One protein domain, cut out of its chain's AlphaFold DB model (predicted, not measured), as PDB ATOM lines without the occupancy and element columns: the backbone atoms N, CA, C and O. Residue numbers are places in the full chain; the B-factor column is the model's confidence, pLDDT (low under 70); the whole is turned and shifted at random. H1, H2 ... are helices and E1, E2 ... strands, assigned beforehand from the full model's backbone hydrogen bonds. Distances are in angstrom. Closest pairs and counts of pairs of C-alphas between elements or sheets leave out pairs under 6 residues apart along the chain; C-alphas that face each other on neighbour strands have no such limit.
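Overview. This is residues 953 to 1039 of the 1056 residues of an uncharacterized protein of Planctomycetaceae bacterium (UniProt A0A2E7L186). A strongly twisted sheet of five strands, curled like part of a barrel, has one helix, H1, over one of its faces, and a second helix, H2, leads away from this body as an arm. Residues 1029 to 1039, of which 1029 to 1038 belong to H2, stick out free and make the outline long. The printed part has 87 residues, with two named helices and five named strands in the order E1 H1 E2 E3 E4 E5 H2; the sheet's order is E1 E5 E2 E3 E4, antiparallel throughout, and the class is mixed, helices and strands. The whole is compact, with a radius of gyration of the C-alphas of 13.5 A, and spans 43 by 27 by 26 A.

Arrangement. E1, residues 959 to 964, is an edge strand and the antiparallel neighbour of E5, residues 1019 to 1023, with N 960 and O 1022 2.8 A apart, within hydrogen-bond range. H1, residues 969 to 979, is on the sheet at a height of 7.4 A, in two layers, a helix on one face of a sheet. H1 is only just over E2, residues 984 to 988, on which 3 of its 11 C-alphas fall, and runs slantwise to the strands at 46 degrees to E2 on the local plane. E1, H1 and E2 form a split strand-helix-strand unit, with E5 between the two strands and a right-handed crossover. E2 and E3, residues 993 to 999, form a hairpin, with N 985 and O 997 2.8 A apart. E3 and E4, residues 1005 to 1007, form another, with N 1006 and O 998 2.8 A apart. The closest C-alphas of H1 and E4 are those of Leu 973 and Phe 1005, 6.4 A apart. E2, E3 and E4 are a meander, each strand the antiparallel neighbour of the one before; with E5 they are a Greek key, the fourth strand pairing with the first, with N 986 and O 1021 2.8 A apart. H2, residues 1027 to 1038, is not on the sheet. In H1 and H2 every O i to N i+4 pair is within hydrogen-bond range.

Along the chain. E1 begins at C-alpha 959, (30.391, -28.770, -16.715), and is 14.4 A long. H1 is 15.4 A long, E2 14.0 A, E3 18.5 A, E4 7.0 A and E5 13.6 A. H2 is 16.1 A long and ends at C-alpha 1038, (27.080, -5.357, -18.990).

Size, cuts and confidence. The two C-alphas farthest apart, those of Pro 967 and Asn 1039, are 44.0 A apart. The printed part has no cut; the link from E4 to E5, 11 residues, is long, and the other links are tight. The mean pLDDT of the printed part is 79.7, and residues 954 to 957, 1009 to 1012 and 1039 are under 70.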
ATOM      1  N   TYR A 953      27.251 -23.742 -21.267       72.50
ATOM      2  CA  TYR A 953      26.640 -25.034 -21.622       72.50
ATOM      3  C   TYR A 953      26.886 -25.474 -23.081       72.50
ATOM      4  O   TYR A 953      26.939 -26.669 -23.388       72.50
ATOM      5  N   ASP A 954      27.041 -24.483 -23.955       62.38
ATOM      6  CA  ASP A 954      27.264 -24.532 -25.400       62.38
ATOM      7  C   ASP A 954      28.152 -25.704 -25.872       62.38
ATOM      8  O   ASP A 954      29.243 -25.948 -25.350       62.38
ATOM      9  N   GLY A 955      27.690 -26.443 -26.885       56.88
ATOM     10  CA  GLY A 955      28.327 -27.697 -27.316       56.88
ATOM     11  C   GLY A 955      27.982 -28.924 -26.454       56.88
ATOM     12  O   GLY A 955      28.663 -29.947 -26.553       56.88
ATOM     13  N   GLY A 956      26.945 -28.829 -25.612       52.88
ATOM     14  CA  GLY A 956      26.290 -29.963 -24.941       52.88
ATOM     15  C   GLY A 956      27.110 -30.645 -23.843       52.88
ATOM     16  O   GLY A 956      26.776 -31.755 -23.438       52.88
ATOM     17  N   ARG A 957      28.202 -30.017 -23.389       61.31
ATOM     18  CA  ARG A 957      29.137 -30.588 -22.400       61.31
ATOM     19  C   ARG A 957      29.391 -29.712 -21.176       61.31
ATOM     20  O   ARG A 957      30.122 -30.158 -20.300       61.31
ATOM     21  N   GLY A 958      28.810 -28.508 -21.123       72.56
ATOM     22  CA  GLY A 958      28.757 -27.617 -19.956       72.56
ATOM     23  C   GLY A 958      29.873 -27.790 -18.928       72.56
ATOM     24  O   GLY A 958      31.045 -27.515 -19.205       72.56
ATOM     25  N   ILE A 959      29.483 -28.280 -17.751       78.38
ATOM     26  CA  ILE A 959      30.391 -28.770 -16.715       78.38
ATOM     27  C   ILE A 959      30.821 -30.194 -17.089       78.38
ATOM     28  O   ILE A 959      29.995 -31.108 -17.130       78.38
ATOM     29  N   ARG A 960      32.117 -30.403 -17.323       81.62
ATOM     30  CA  ARG A 960      32.695 -31.735 -17.525       81.62
ATOM     31  C   ARG A 960      33.121 -32.312 -16.190       81.62
ATOM     32  O   ARG A 960      33.853 -31.669 -15.440       81.62
ATOM     33  N   PHE A 961      32.750 -33.562 -15.944       84.75
ATOM     34  CA  PHE A 961      33.427 -34.366 -14.937       84.75
ATOM     35  C   PHE A 961      34.909 -34.519 -15.316       84.75
ATOM     36  O   PHE A 961      35.246 -34.731 -16.480       84.75
ATOM     37  N   SER A 962      35.798 -34.336 -14.349       85.69
ATOM     38  CA  SER A 962      37.253 -34.303 -14.520       85.69
ATOM     39  C   SER A 962      37.930 -35.108 -13.412       85.69
ATOM     40  O   SER A 962      38.885 -34.648 -12.801       85.69
ATOM     41  N   GLY A 963      37.430 -36.322 -13.162       87.88
ATOM     42  CA  GLY A 963      38.027 -37.270 -12.222       87.88
ATOM     43  C   GLY A 963      37.667 -37.005 -10.760       87.88
ATOM     44  O   GLY A 963      36.700 -36.319 -10.444       87.88
ATOM     45  N   TYR A 964      38.450 -37.584  -9.854       90.00
ATOM     46  CA  TYR A 964      38.285 -37.432  -8.410       90.00
ATOM     47  C   TYR A 964      39.611 -37.021  -7.776       90.00
ATOM     48  O   TYR A 964      40.673 -37.460  -8.224       90.00
ATOM     49  N   GLN A 965      39.543 -36.255  -6.690       88.38
ATOM     50  CA  GLN A 965      40.690 -35.999  -5.824       88.38
ATOM     51  C   GLN A 965      41.247 -37.317  -5.288       88.38
ATOM     52  O   GLN A 965      40.561 -38.035  -4.555       88.38
ATOM     53  N   ARG A 966      42.498 -37.638  -5.615       85.25
ATOM     54  CA  ARG A 966      43.161 -38.827  -5.071       85.25
ATOM     55  C   ARG A 966      43.654 -38.555  -3.639       85.25
ATOM     56  O   ARG A 966      43.771 -37.389  -3.250       85.25
ATOM     57  N   PRO A 967      43.944 -39.606  -2.843       81.25
ATOM     58  CA  PRO A 967      44.547 -39.463  -1.512       81.25
ATOM     59  C   PRO A 967      45.885 -38.719  -1.510       81.25
ATOM     60  O   PRO A 967      46.217 -38.080  -0.517       81.25
ATOM     61  N   ASP A 968      46.617 -38.781  -2.621       82.56
ATOM     62  CA  ASP A 968      47.806 -37.978  -2.875       82.56
ATOM     63  C   ASP A 968      47.475 -36.852  -3.881       82.56
ATOM     64  O   ASP A 968      46.732 -37.044  -4.854       82.56
ATOM     65  N   MET A 969      47.995 -35.650  -3.626       77.94
ATOM     66  CA  MET A 969      47.794 -34.495  -4.501       77.94
ATOM     67  C   MET A 969      48.727 -34.509  -5.712       77.94
ATOM     68  O   MET A 969      48.291 -34.067  -6.773       77.94
ATOM     69  N   ASP A 970      49.938 -35.061  -5.615       80.88
ATOM     70  CA  ASP A 970      50.868 -35.116  -6.753       80.88
ATOM     71  C   ASP A 970      50.342 -36.078  -7.828       80.88
ATOM     72  O   ASP A 970      50.347 -35.780  -9.021       80.88
ATOM     73  N   ASP A 971      49.749 -37.181  -7.380       83.25
ATOM     74  CA  ASP A 971      49.025 -38.175  -8.178       83.25
ATOM     75  C   ASP A 971      47.783 -37.573  -8.878       83.25
ATOM     76  O   ASP A 971      47.403 -37.969  -9.984       83.25
ATOM     77  N   THR A 972      47.153 -36.575  -8.243       83.94
ATOM     78  CA  THR A 972      46.020 -35.814  -8.801       83.94
ATOM     79  C   THR A 972      46.504 -34.796  -9.837       83.94
ATOM     80  O   THR A 972      45.956 -34.734 -10.937       83.94
ATOM     81  N   LEU A 973      47.566 -34.043  -9.533       84.12
ATOM     82  CA  LEU A 973      48.191 -33.087 -10.451       84.12
ATOM     83  C   LEU A 973      48.740 -33.780 -11.706       84.12
ATOM     84  O   LEU A 973      48.488 -33.311 -12.812       84.12
ATOM     85  N   GLN A 974      49.414 -34.925 -11.563       83.56
ATOM     86  CA  GLN A 974      49.934 -35.692 -12.698       83.56
ATOM     87  C   GLN A 974      48.810 -36.193 -13.618       83.56
ATOM     88  O   GLN A 974      48.953 -36.158 -14.840       83.56
ATOM     89  N   TRP A 975      47.677 -36.622 -13.057       84.38
ATOM     90  CA  TRP A 975      46.509 -37.025 -13.846       84.38
ATOM     91  C   TRP A 975      45.851 -35.830 -14.559       84.38
ATOM     92  O   TRP A 975      45.502 -35.935 -15.734       84.38
ATOM     93  N   LEU A 976      45.766 -34.664 -13.903       85.62
ATOM     94  CA  LEU A 976      45.303 -33.420 -14.534       85.62
ATOM     95  C   LEU A 976      46.247 -32.953 -15.663       85.62
ATOM     96  O   LEU A 976      45.774 -32.468 -16.689       85.62
ATOM     97  N   GLU A 977      47.565 -33.131 -15.533       84.56
ATOM     98  CA  GLU A 977      48.514 -32.858 -16.627       84.56
ATOM     99  C   GLU A 977      48.337 -33.809 -17.827       84.56
ATOM    100  O   GLU A 977      48.556 -33.387 -18.962       84.56
ATOM    101  N   GLN A 978      47.905 -35.056 -17.604       82.31
ATOM    102  CA  GLN A 978      47.690 -36.057 -18.661       82.31
ATOM    103  C   GLN A 978      46.370 -35.864 -19.423       82.31
ATOM    104  O   GLN A 978      46.371 -35.828 -20.651       82.31
ATOM    105  N   GLU A 979      45.247 -35.722 -18.714       78.81
ATOM    106  CA  GLU A 979      43.911 -35.576 -19.325       78.81
ATOM    107  C   GLU A 979      43.671 -34.181 -19.919       78.81
ATOM    108  O   GLU A 979      42.732 -33.967 -20.689       78.81
ATOM    109  N   ASN A 980      44.518 -33.213 -19.558       75.88
ATOM    110  CA  ASN A 980      44.485 -31.839 -20.046       75.88
ATOM    111  C   ASN A 980      43.079 -31.170 -19.990       75.88
ATOM    112  O   ASN A 980      42.625 -30.609 -20.996       75.88
ATOM    113  N   PRO A 981      42.371 -31.191 -18.836       73.75
ATOM    114  CA  PRO A 981      41.101 -30.491 -18.665       73.75
ATOM    115  C   PRO A 981      41.285 -28.960 -18.676       73.75
ATOM    116  O   PRO A 981      42.394 -28.438 -18.858       73.75
ATOM    117  N   GLY A 982      40.168 -28.240 -18.507       75.94
ATOM    118  CA  GLY A 982      40.105 -26.774 -18.562       75.94
ATOM    119  C   GLY A 982      41.074 -26.052 -17.613       75.94
ATOM    120  O   GLY A 982      41.657 -26.642 -16.710       75.94
ATOM    121  N   SER A 983      41.250 -24.745 -17.821       81.00
ATOM    122  CA  SER A 983      42.181 -23.890 -17.062       81.00
ATOM    123  C   SER A 983      41.915 -23.828 -15.551       81.00
ATOM    124  O   SER A 983      42.827 -23.502 -14.794       81.00
ATOM    125  N   GLU A 984      40.693 -24.146 -15.123       87.38
ATOM    126  CA  GLU A 984      40.191 -24.061 -13.751       87.38
ATOM    127  C   GLU A 984      39.416 -25.345 -13.388       87.38
ATOM    128  O   GLU A 984      38.536 -25.772 -14.146       87.38
ATOM    129  N   ILE A 985      39.744 -25.951 -12.237       88.06
ATOM    130  CA  ILE A 985      39.172 -27.208 -11.726       88.06
ATOM    131  C   ILE A 985      38.549 -26.989 -10.344       88.06
ATOM    132  O   ILE A 985      39.205 -26.515  -9.414       88.06
ATOM    133  N   PHE A 986      37.291 -27.390 -10.203       88.00
ATOM    134  CA  PHE A 986      36.440 -27.186  -9.033       88.00
ATOM    135  C   PHE A 986      36.167 -28.513  -8.316       88.00
ATOM    136  O   PHE A 986      36.200 -29.570  -8.946       88.00
ATOM    137  N   GLY A 987      35.835 -28.464  -7.026       88.19
ATOM    138  CA  GLY A 987      35.405 -29.630  -6.248       88.19
ATOM    139  C   GLY A 987      35.023 -29.260  -4.813       88.19
ATOM    140  O   GLY A 987      35.071 -28.091  -4.433       88.19
ATOM    141  N   PHE A 988      34.620 -30.244  -4.005       84.94
ATOM    142  CA  PHE A 988      34.169 -29.986  -2.630       84.94
ATOM    143  C   PHE A 988      35.293 -29.999  -1.589       84.94
ATOM    144  O   PHE A 988      36.170 -30.870  -1.605       84.94
ATOM    145  N   THR A 989      35.183 -29.079  -0.635       85.19
ATOM    146  CA  THR A 989      36.039 -28.890   0.546       85.19
ATOM    147  C   THR A 989      35.199 -28.981   1.824       85.19
ATOM    148  O   THR A 989      34.010 -29.302   1.782       85.19
ATOM    149  N   THR A 990      35.775 -28.664   2.988       79.69
ATOM    150  CA  THR A 990      35.009 -28.517   4.239       79.69
ATOM    151  C   THR A 990      34.006 -27.361   4.229       79.69
ATOM    152  O   THR A 990      33.116 -27.340   5.078       79.69
ATOM    153  N   ASN A 991      34.146 -26.402   3.307       76.00
ATOM    154  CA  ASN A 991      33.363 -25.165   3.287       76.00
ATOM    155  C   ASN A 991      32.205 -25.209   2.278       76.00
ATOM    156  O   ASN A 991      31.218 -24.493   2.442       76.00
ATOM    157  N   GLY A 992      32.321 -26.030   1.231       80.00
ATOM    158  CA  GLY A 992      31.358 -26.082   0.136       80.00
ATOM    159  C   GLY A 992      31.998 -26.563  -1.162       80.00
ATOM    160  O   GLY A 992      32.847 -27.449  -1.144       80.00
ATOM    161  N   TYR A 993      31.568 -25.986  -2.283       81.44
ATOM    162  CA  TYR A 993      32.115 -26.215  -3.620       81.44
ATOM    163  C   TYR A 993      33.014 -25.029  -3.993       81.44
ATOM    164  O   TYR A 993      32.530 -23.903  -4.088       81.44
ATOM    165  N   GLU A 994      34.312 -25.270  -4.167       83.94
ATOM    166  CA  GLU A 994      35.340 -24.232  -4.324       83.94
ATOM    167  C   GLU A 994      36.256 -24.539  -5.529       83.94
ATOM    168  O   GLU A 994      36.268 -25.650  -6.070       83.94
ATOM    169  N   LEU A 995      37.025 -23.541  -5.979       86.31
ATOM    170  CA  LEU A 995      38.055 -23.720  -7.005       86.31
ATOM    171  C   LEU A 995      39.318 -24.312  -6.360       86.31
ATOM    172  O   LEU A 995      39.931 -23.676  -5.506       86.31
ATOM    173  N   LEU A 996      39.704 -25.517  -6.779       86.38
ATOM    174  CA  LEU A 996      40.795 -26.286  -6.172       86.38
ATOM    175  C   LEU A 996      42.117 -26.089  -6.914       86.38
ATOM    176  O   LEU A 996      43.145 -25.819  -6.294       86.38
ATOM    177  N   TYR A 997      42.079 -26.196  -8.245       87.31
ATOM    178  CA  TYR A 997      43.261 -26.116  -9.099       87.31
ATOM    179  C   TYR A 997      43.075 -25.098 -10.223       87.31
ATOM    180  O   TYR A 997      42.001 -24.969 -10.809       87.31
ATOM    181  N   THR A 998      44.154 -24.401 -10.559       88.06
ATOM    182  CA  THR A 998      44.228 -23.444 -11.669       88.06
ATOM    183  C   THR A 998      45.544 -23.631 -12.415       88.06
ATOM    184  O   THR A 998      46.507 -24.134 -11.836       88.06
ATOM    185  N   ARG A 999      45.621 -23.247 -13.691       85.06
ATOM    186  CA  ARG A 999      46.903 -23.244 -14.408       85.06
ATOM    187  C   ARG A 999      47.727 -22.000 -14.086       85.06
ATOM    188  O   ARG A 999      47.214 -20.882 -14.083       85.06
ATOM    189  N   ASN A1000      49.017 -22.207 -13.847       82.19
ATOM    190  CA  ASN A1000      50.000 -21.139 -13.725       82.19
ATOM    191  C   ASN A1000      50.429 -20.618 -15.125       82.19
ATOM    192  O   ASN A1000      50.037 -21.201 -16.140       82.19
ATOM    193  N   PRO A1001      51.240 -19.542 -15.216       76.75
ATOM    194  CA  PRO A1001      51.720 -19.016 -16.500       76.75
ATOM    195  C   PRO A1001      52.530 -20.014 -17.344       76.75
ATOM    196  O   PRO A1001      52.518 -19.915 -18.568       76.75
ATOM    197  N   ASP A1002      53.176 -21.000 -16.713       78.94
ATOM    198  CA  ASP A1002      53.919 -22.078 -17.384       78.94
ATOM    199  C   ASP A1002      53.005 -23.222 -17.883       78.94
ATOM    200  O   ASP A1002      53.480 -24.230 -18.407       78.94
ATOM    201  N   GLY A1003      51.682 -23.096 -17.708       77.75
ATOM    202  CA  GLY A1003      50.668 -24.051 -18.164       77.75
ATOM    203  C   GLY A1003      50.421 -25.252 -17.243       77.75
ATOM    204  O   GLY A1003      49.530 -26.058 -17.540       77.75
ATOM    205  N   LYS A1004      51.158 -25.369 -16.129       83.69
ATOM    206  CA  LYS A1004      51.015 -26.438 -15.127       83.69
ATOM    207  C   LYS A1004      49.881 -26.144 -14.152       83.69
ATOM    208  O   LYS A1004      49.643 -24.985 -13.811       83.69
ATOM    209  N   PHE A1005      49.203 -27.181 -13.665       85.44
ATOM    210  CA  PHE A1005      48.223 -27.019 -12.591       85.44
ATOM    211  C   PHE A1005      48.915 -26.752 -11.250       85.44
ATOM    212  O   PHE A1005      49.882 -27.419 -10.888       85.44
ATOM    213  N   ILE A1006      48.381 -25.787 -10.507       84.69
ATOM    214  CA  ILE A1006      48.747 -25.458  -9.130       84.69
ATOM    215  C   ILE A1006      47.480 -25.396  -8.273       84.69
ATOM    216  O   ILE A1006      46.392 -25.107  -8.775       84.69
ATOM    217  N   ILE A1007      47.621 -25.665  -6.976       82.56
ATOM    218  CA  ILE A1007      46.549 -25.474  -5.990       82.56
ATOM    219  C   ILE A1007      46.283 -23.968  -5.846       82.56
ATOM    220  O   ILE A1007      47.226 -23.172  -5.850       82.56
ATOM    221  N   VAL A1008      45.021 -23.561  -5.702       79.69
ATOM    222  CA  VAL A1008      44.681 -22.158  -5.418       79.69
ATOM    223  C   VAL A1008      45.145 -21.787  -4.002       79.69
ATOM    224  O   VAL A1008      44.746 -22.397  -3.012       79.69
ATOM    225  N   SER A1009      46.023 -20.789  -3.907       55.72
ATOM    226  CA  SER A1009      46.735 -20.436  -2.674       55.72
ATOM    227  C   SER A1009      45.821 -19.947  -1.540       55.72
ATOM    228  O   SER A1009      45.383 -18.801  -1.558       55.72
ATOM    229  N   GLY A1010      45.643 -20.766  -0.495       54.75
ATOM    230  CA  GLY A1010      45.153 -20.312   0.817       54.75
ATOM    231  C   GLY A1010      44.150 -21.247   1.497       54.75
ATOM    232  O   GLY A1010      42.951 -21.091   1.320       54.75
ATOM    233  N   ASN A1011      44.629 -22.172   2.337       56.25
ATOM    234  CA  ASN A1011      43.837 -23.060   3.217       56.25
ATOM    235  C   ASN A1011      42.772 -23.982   2.573       56.25
ATOM    236  O   ASN A1011      42.198 -24.798   3.292       56.25
ATOM    237  N   VAL A1012      42.539 -23.917   1.260       65.25
ATOM    238  CA  VAL A1012      41.620 -24.800   0.523       65.25
ATOM    239  C   VAL A1012      42.136 -26.249   0.556       65.25
ATOM    240  O   VAL A1012      42.975 -26.639  -0.254       65.25
ATOM    241  N   GLN A1013      41.658 -27.060   1.507       78.00
ATOM    242  CA  GLN A1013      41.908 -28.505   1.526       78.00
ATOM    243  C   GLN A1013      40.785 -29.243   0.776       78.00
ATOM    244  O   GLN A1013      39.639 -29.229   1.242       78.00
ATOM    245  N   PRO A1014      41.074 -29.900  -0.365       82.62
ATOM    246  CA  PRO A1014      40.084 -30.702  -1.071       82.62
ATOM    247  C   PRO A1014      39.737 -31.960  -0.267       82.62
ATOM    248  O   PRO A1014      40.615 -32.612   0.303       82.62
ATOM    249  N   LEU A1015      38.457 -32.333  -0.236       85.12
ATOM    250  CA  LEU A1015      38.046 -33.595   0.381       85.12
ATOM    251  C   LEU A1015      38.573 -34.777  -0.447       85.12
ATOM    252  O   LEU A1015      38.490 -34.783  -1.676       85.12
ATOM    253  N   THR A1016      39.101 -35.810   0.211       85.00
ATOM    254  CA  THR A1016      39.559 -37.021  -0.483       85.00
ATOM    255  C   THR A1016      38.397 -37.684  -1.226       85.00
ATOM    256  O   THR A1016      37.306 -37.816  -0.674       85.00
ATOM    257  N   TYR A1017      38.629 -38.101  -2.472       85.62
ATOM    258  CA  TYR A1017      37.617 -38.601  -3.409       85.62
ATOM    259  C   TYR A1017      36.519 -37.593  -3.791       85.62
ATOM    260  O   TYR A1017      35.502 -37.990  -4.359       85.62
ATOM    261  N   THR A1018      36.711 -36.291  -3.545       88.44
ATOM    262  CA  THR A1018      35.784 -35.270  -4.050       88.44
ATOM    263  C   THR A1018      35.749 -35.294  -5.585       88.44
ATOM    264  O   THR A1018      36.814 -35.383  -6.208       88.44
ATOM    265  N   PRO A1019      34.564 -35.270  -6.222       90.19
ATOM    266  CA  PRO A1019      34.466 -35.189  -7.673       90.19
ATOM    267  C   PRO A1019      35.014 -33.845  -8.154       90.19
ATOM    268  O   PRO A1019      34.642 -32.786  -7.645       90.19
ATOM    269  N   LEU A1020      35.905 -33.914  -9.137       89.31
ATOM    270  CA  LEU A1020      36.530 -32.766  -9.771       89.31
ATOM    271  C   LEU A1020      35.767 -32.410 -11.048       89.31
ATOM    272  O   LEU A1020      35.351 -33.288 -11.809       89.31
ATOM    273  N   PHE A1021      35.608 -31.117 -11.311       88.12
ATOM    274  CA  PHE A1021      34.856 -30.609 -12.455       88.12
ATOM    275  C   PHE A1021      35.608 -29.486 -13.168       88.12
ATOM    276  O   PHE A1021      36.253 -28.665 -12.523       88.12
ATOM    277  N   SER A1022      35.484 -29.408 -14.493       86.94
ATOM    278  CA  SER A1022      36.005 -28.295 -15.296       86.94
ATOM    279  C   SER A1022      34.942 -27.748 -16.246       86.94
ATOM    280  O   SER A1022      34.048 -28.470 -16.691       86.94
ATOM    281  N   LEU A1023      35.019 -26.457 -16.569       82.56
ATOM    282  CA  LEU A1023      34.115 -25.846 -17.542       82.56
ATOM    283  C   LEU A1023      34.579 -26.106 -18.981       82.56
ATOM    284  O   LEU A1023      35.767 -26.063 -19.295       82.56
ATOM    285  N   SER A1024      33.620 -26.357 -19.877       75.38
ATOM    286  CA  SER A1024      33.890 -26.641 -21.295       75.38
ATOM    287  C   SER A1024      34.459 -25.457 -22.085       75.38
ATOM    288  O   SER A1024      35.014 -25.680 -23.161       75.38
ATOM    289  N   LYS A1025      34.332 -24.237 -21.553       76.50
ATOM    290  CA  LYS A1025      34.993 -23.004 -22.001       76.50
ATOM    291  C   LYS A1025      35.597 -22.302 -20.781       76.50
ATOM    292  O   LYS A1025      35.116 -22.485 -19.667       76.50
ATOM    293  N   ASP A1026      36.624 -21.488 -20.998       79.44
ATOM    294  CA  ASP A1026      37.313 -20.739 -19.942       79.44
ATOM    295  C   ASP A1026      36.363 -19.760 -19.221       79.44
ATOM    296  O   ASP A1026      35.773 -18.872 -19.848       79.44
ATOM    297  N   ARG A1027      36.233 -19.906 -17.894       81.69
ATOM    298  CA  ARG A1027      35.384 -19.054 -17.050       81.69
ATOM    299  C   ARG A1027      35.790 -17.585 -17.141       81.69
ATOM    300  O   ARG A1027      34.908 -16.730 -17.149       81.69
ATOM    301  N   LYS A1028      37.090 -17.283 -17.241       78.50
ATOM    302  CA  LYS A1028      37.581 -15.899 -17.310       78.50
ATOM    303  C   LYS A1028      37.145 -15.233 -18.609       78.50
ATOM    304  O   LYS A1028      36.599 -14.141 -18.570       78.50
ATOM    305  N   GLN A1029      37.254 -15.930 -19.738       80.25
ATOM    306  CA  GLN A1029      36.779 -15.429 -21.035       80.25
ATOM    307  C   GLN A1029      35.253 -15.253 -21.070       80.25
ATOM    308  O   GLN A1029      34.753 -14.280 -21.632       80.25
ATOM    309  N   LEU A1030      34.504 -16.175 -20.454       81.56
ATOM    310  CA  LEU A1030      33.053 -16.052 -20.294       81.56
ATOM    311  C   LEU A1030      32.677 -14.822 -19.447       81.56
ATOM    312  O   LEU A1030      31.818 -14.040 -19.856       81.56
ATOM    313  N   LEU A1031      33.349 -14.626 -18.310       79.69
ATOM    314  CA  LEU A1031      33.105 -13.515 -17.393       79.69
ATOM    315  C   LEU A1031      33.534 -12.162 -17.984       79.69
ATOM    316  O   LEU A1031      32.777 -11.203 -17.905       79.69
ATOM    317  N   ASP A1032      34.688 -12.093 -18.646       79.12
ATOM    318  CA  ASP A1032      35.151 -10.910 -19.376       79.12
ATOM    319  C   ASP A1032      34.132 -10.462 -20.427       79.12
ATOM    320  O   ASP A1032      33.855  -9.272 -20.568       79.12
ATOM    321  N   ASN A1033      33.576 -11.411 -21.185       80.50
ATOM    322  CA  ASN A1033      32.566 -11.118 -22.198       80.50
ATOM    323  C   ASN A1033      31.242 -10.671 -21.560       80.50
ATOM    324  O   ASN A1033      30.612  -9.744 -22.072       80.50
ATOM    325  N   PHE A1034      30.847 -11.262 -20.427       81.94
ATOM    326  CA  PHE A1034      29.696 -10.808 -19.646       81.94
ATOM    327  C   PHE A1034      29.892  -9.372 -19.127       81.94
ATOM    328  O   PHE A1034      29.062  -8.512 -19.411       81.94
ATOM    329  N   ILE A1035      31.017  -9.072 -18.468       77.12
ATOM    330  CA  ILE A1035      31.330  -7.739 -17.924       77.12
ATOM    331  C   ILE A1035      31.352  -6.687 -19.042       77.12
ATOM    332  O   ILE A1035      30.643  -5.689 -18.934       77.12
ATOM    333  N   LYS A1036      32.066  -6.941 -20.153       77.81
ATOM    334  CA  LYS A1036      32.099  -6.048 -21.333       77.81
ATOM    335  C   LYS A1036      30.706  -5.778 -21.908       77.81
ATOM    336  O   LYS A1036      30.442  -4.677 -22.385       77.81
ATOM    337  N   THR A1037      29.812  -6.769 -21.879       73.75
ATOM    338  CA  THR A1037      28.437  -6.602 -22.377       73.75
ATOM    339  C   THR A1037      27.564  -5.857 -21.367       73.75
ATOM    340  O   THR A1037      26.719  -5.050 -21.762       73.75
ATOM    341  N   MET A1038      27.793  -6.050 -20.063       71.06
ATOM    342  CA  MET A1038      27.080  -5.357 -18.990       71.06
ATOM    343  C   MET A1038      27.457  -3.875 -18.883       71.06
ATOM    344  O   MET A1038      26.532  -3.062 -18.886       71.06
ATOM    345  N   ASN A1039      28.743  -3.500 -18.884       61.53
ATOM    346  CA  ASN A1039      29.191  -2.099 -18.887       61.53
ATOM    347  C   ASN A1039      30.601  -1.895 -19.480       61.53
ATOM    348  O   ASN A1039      31.506  -2.699 -19.280       61.53
TER     349      ASN A1039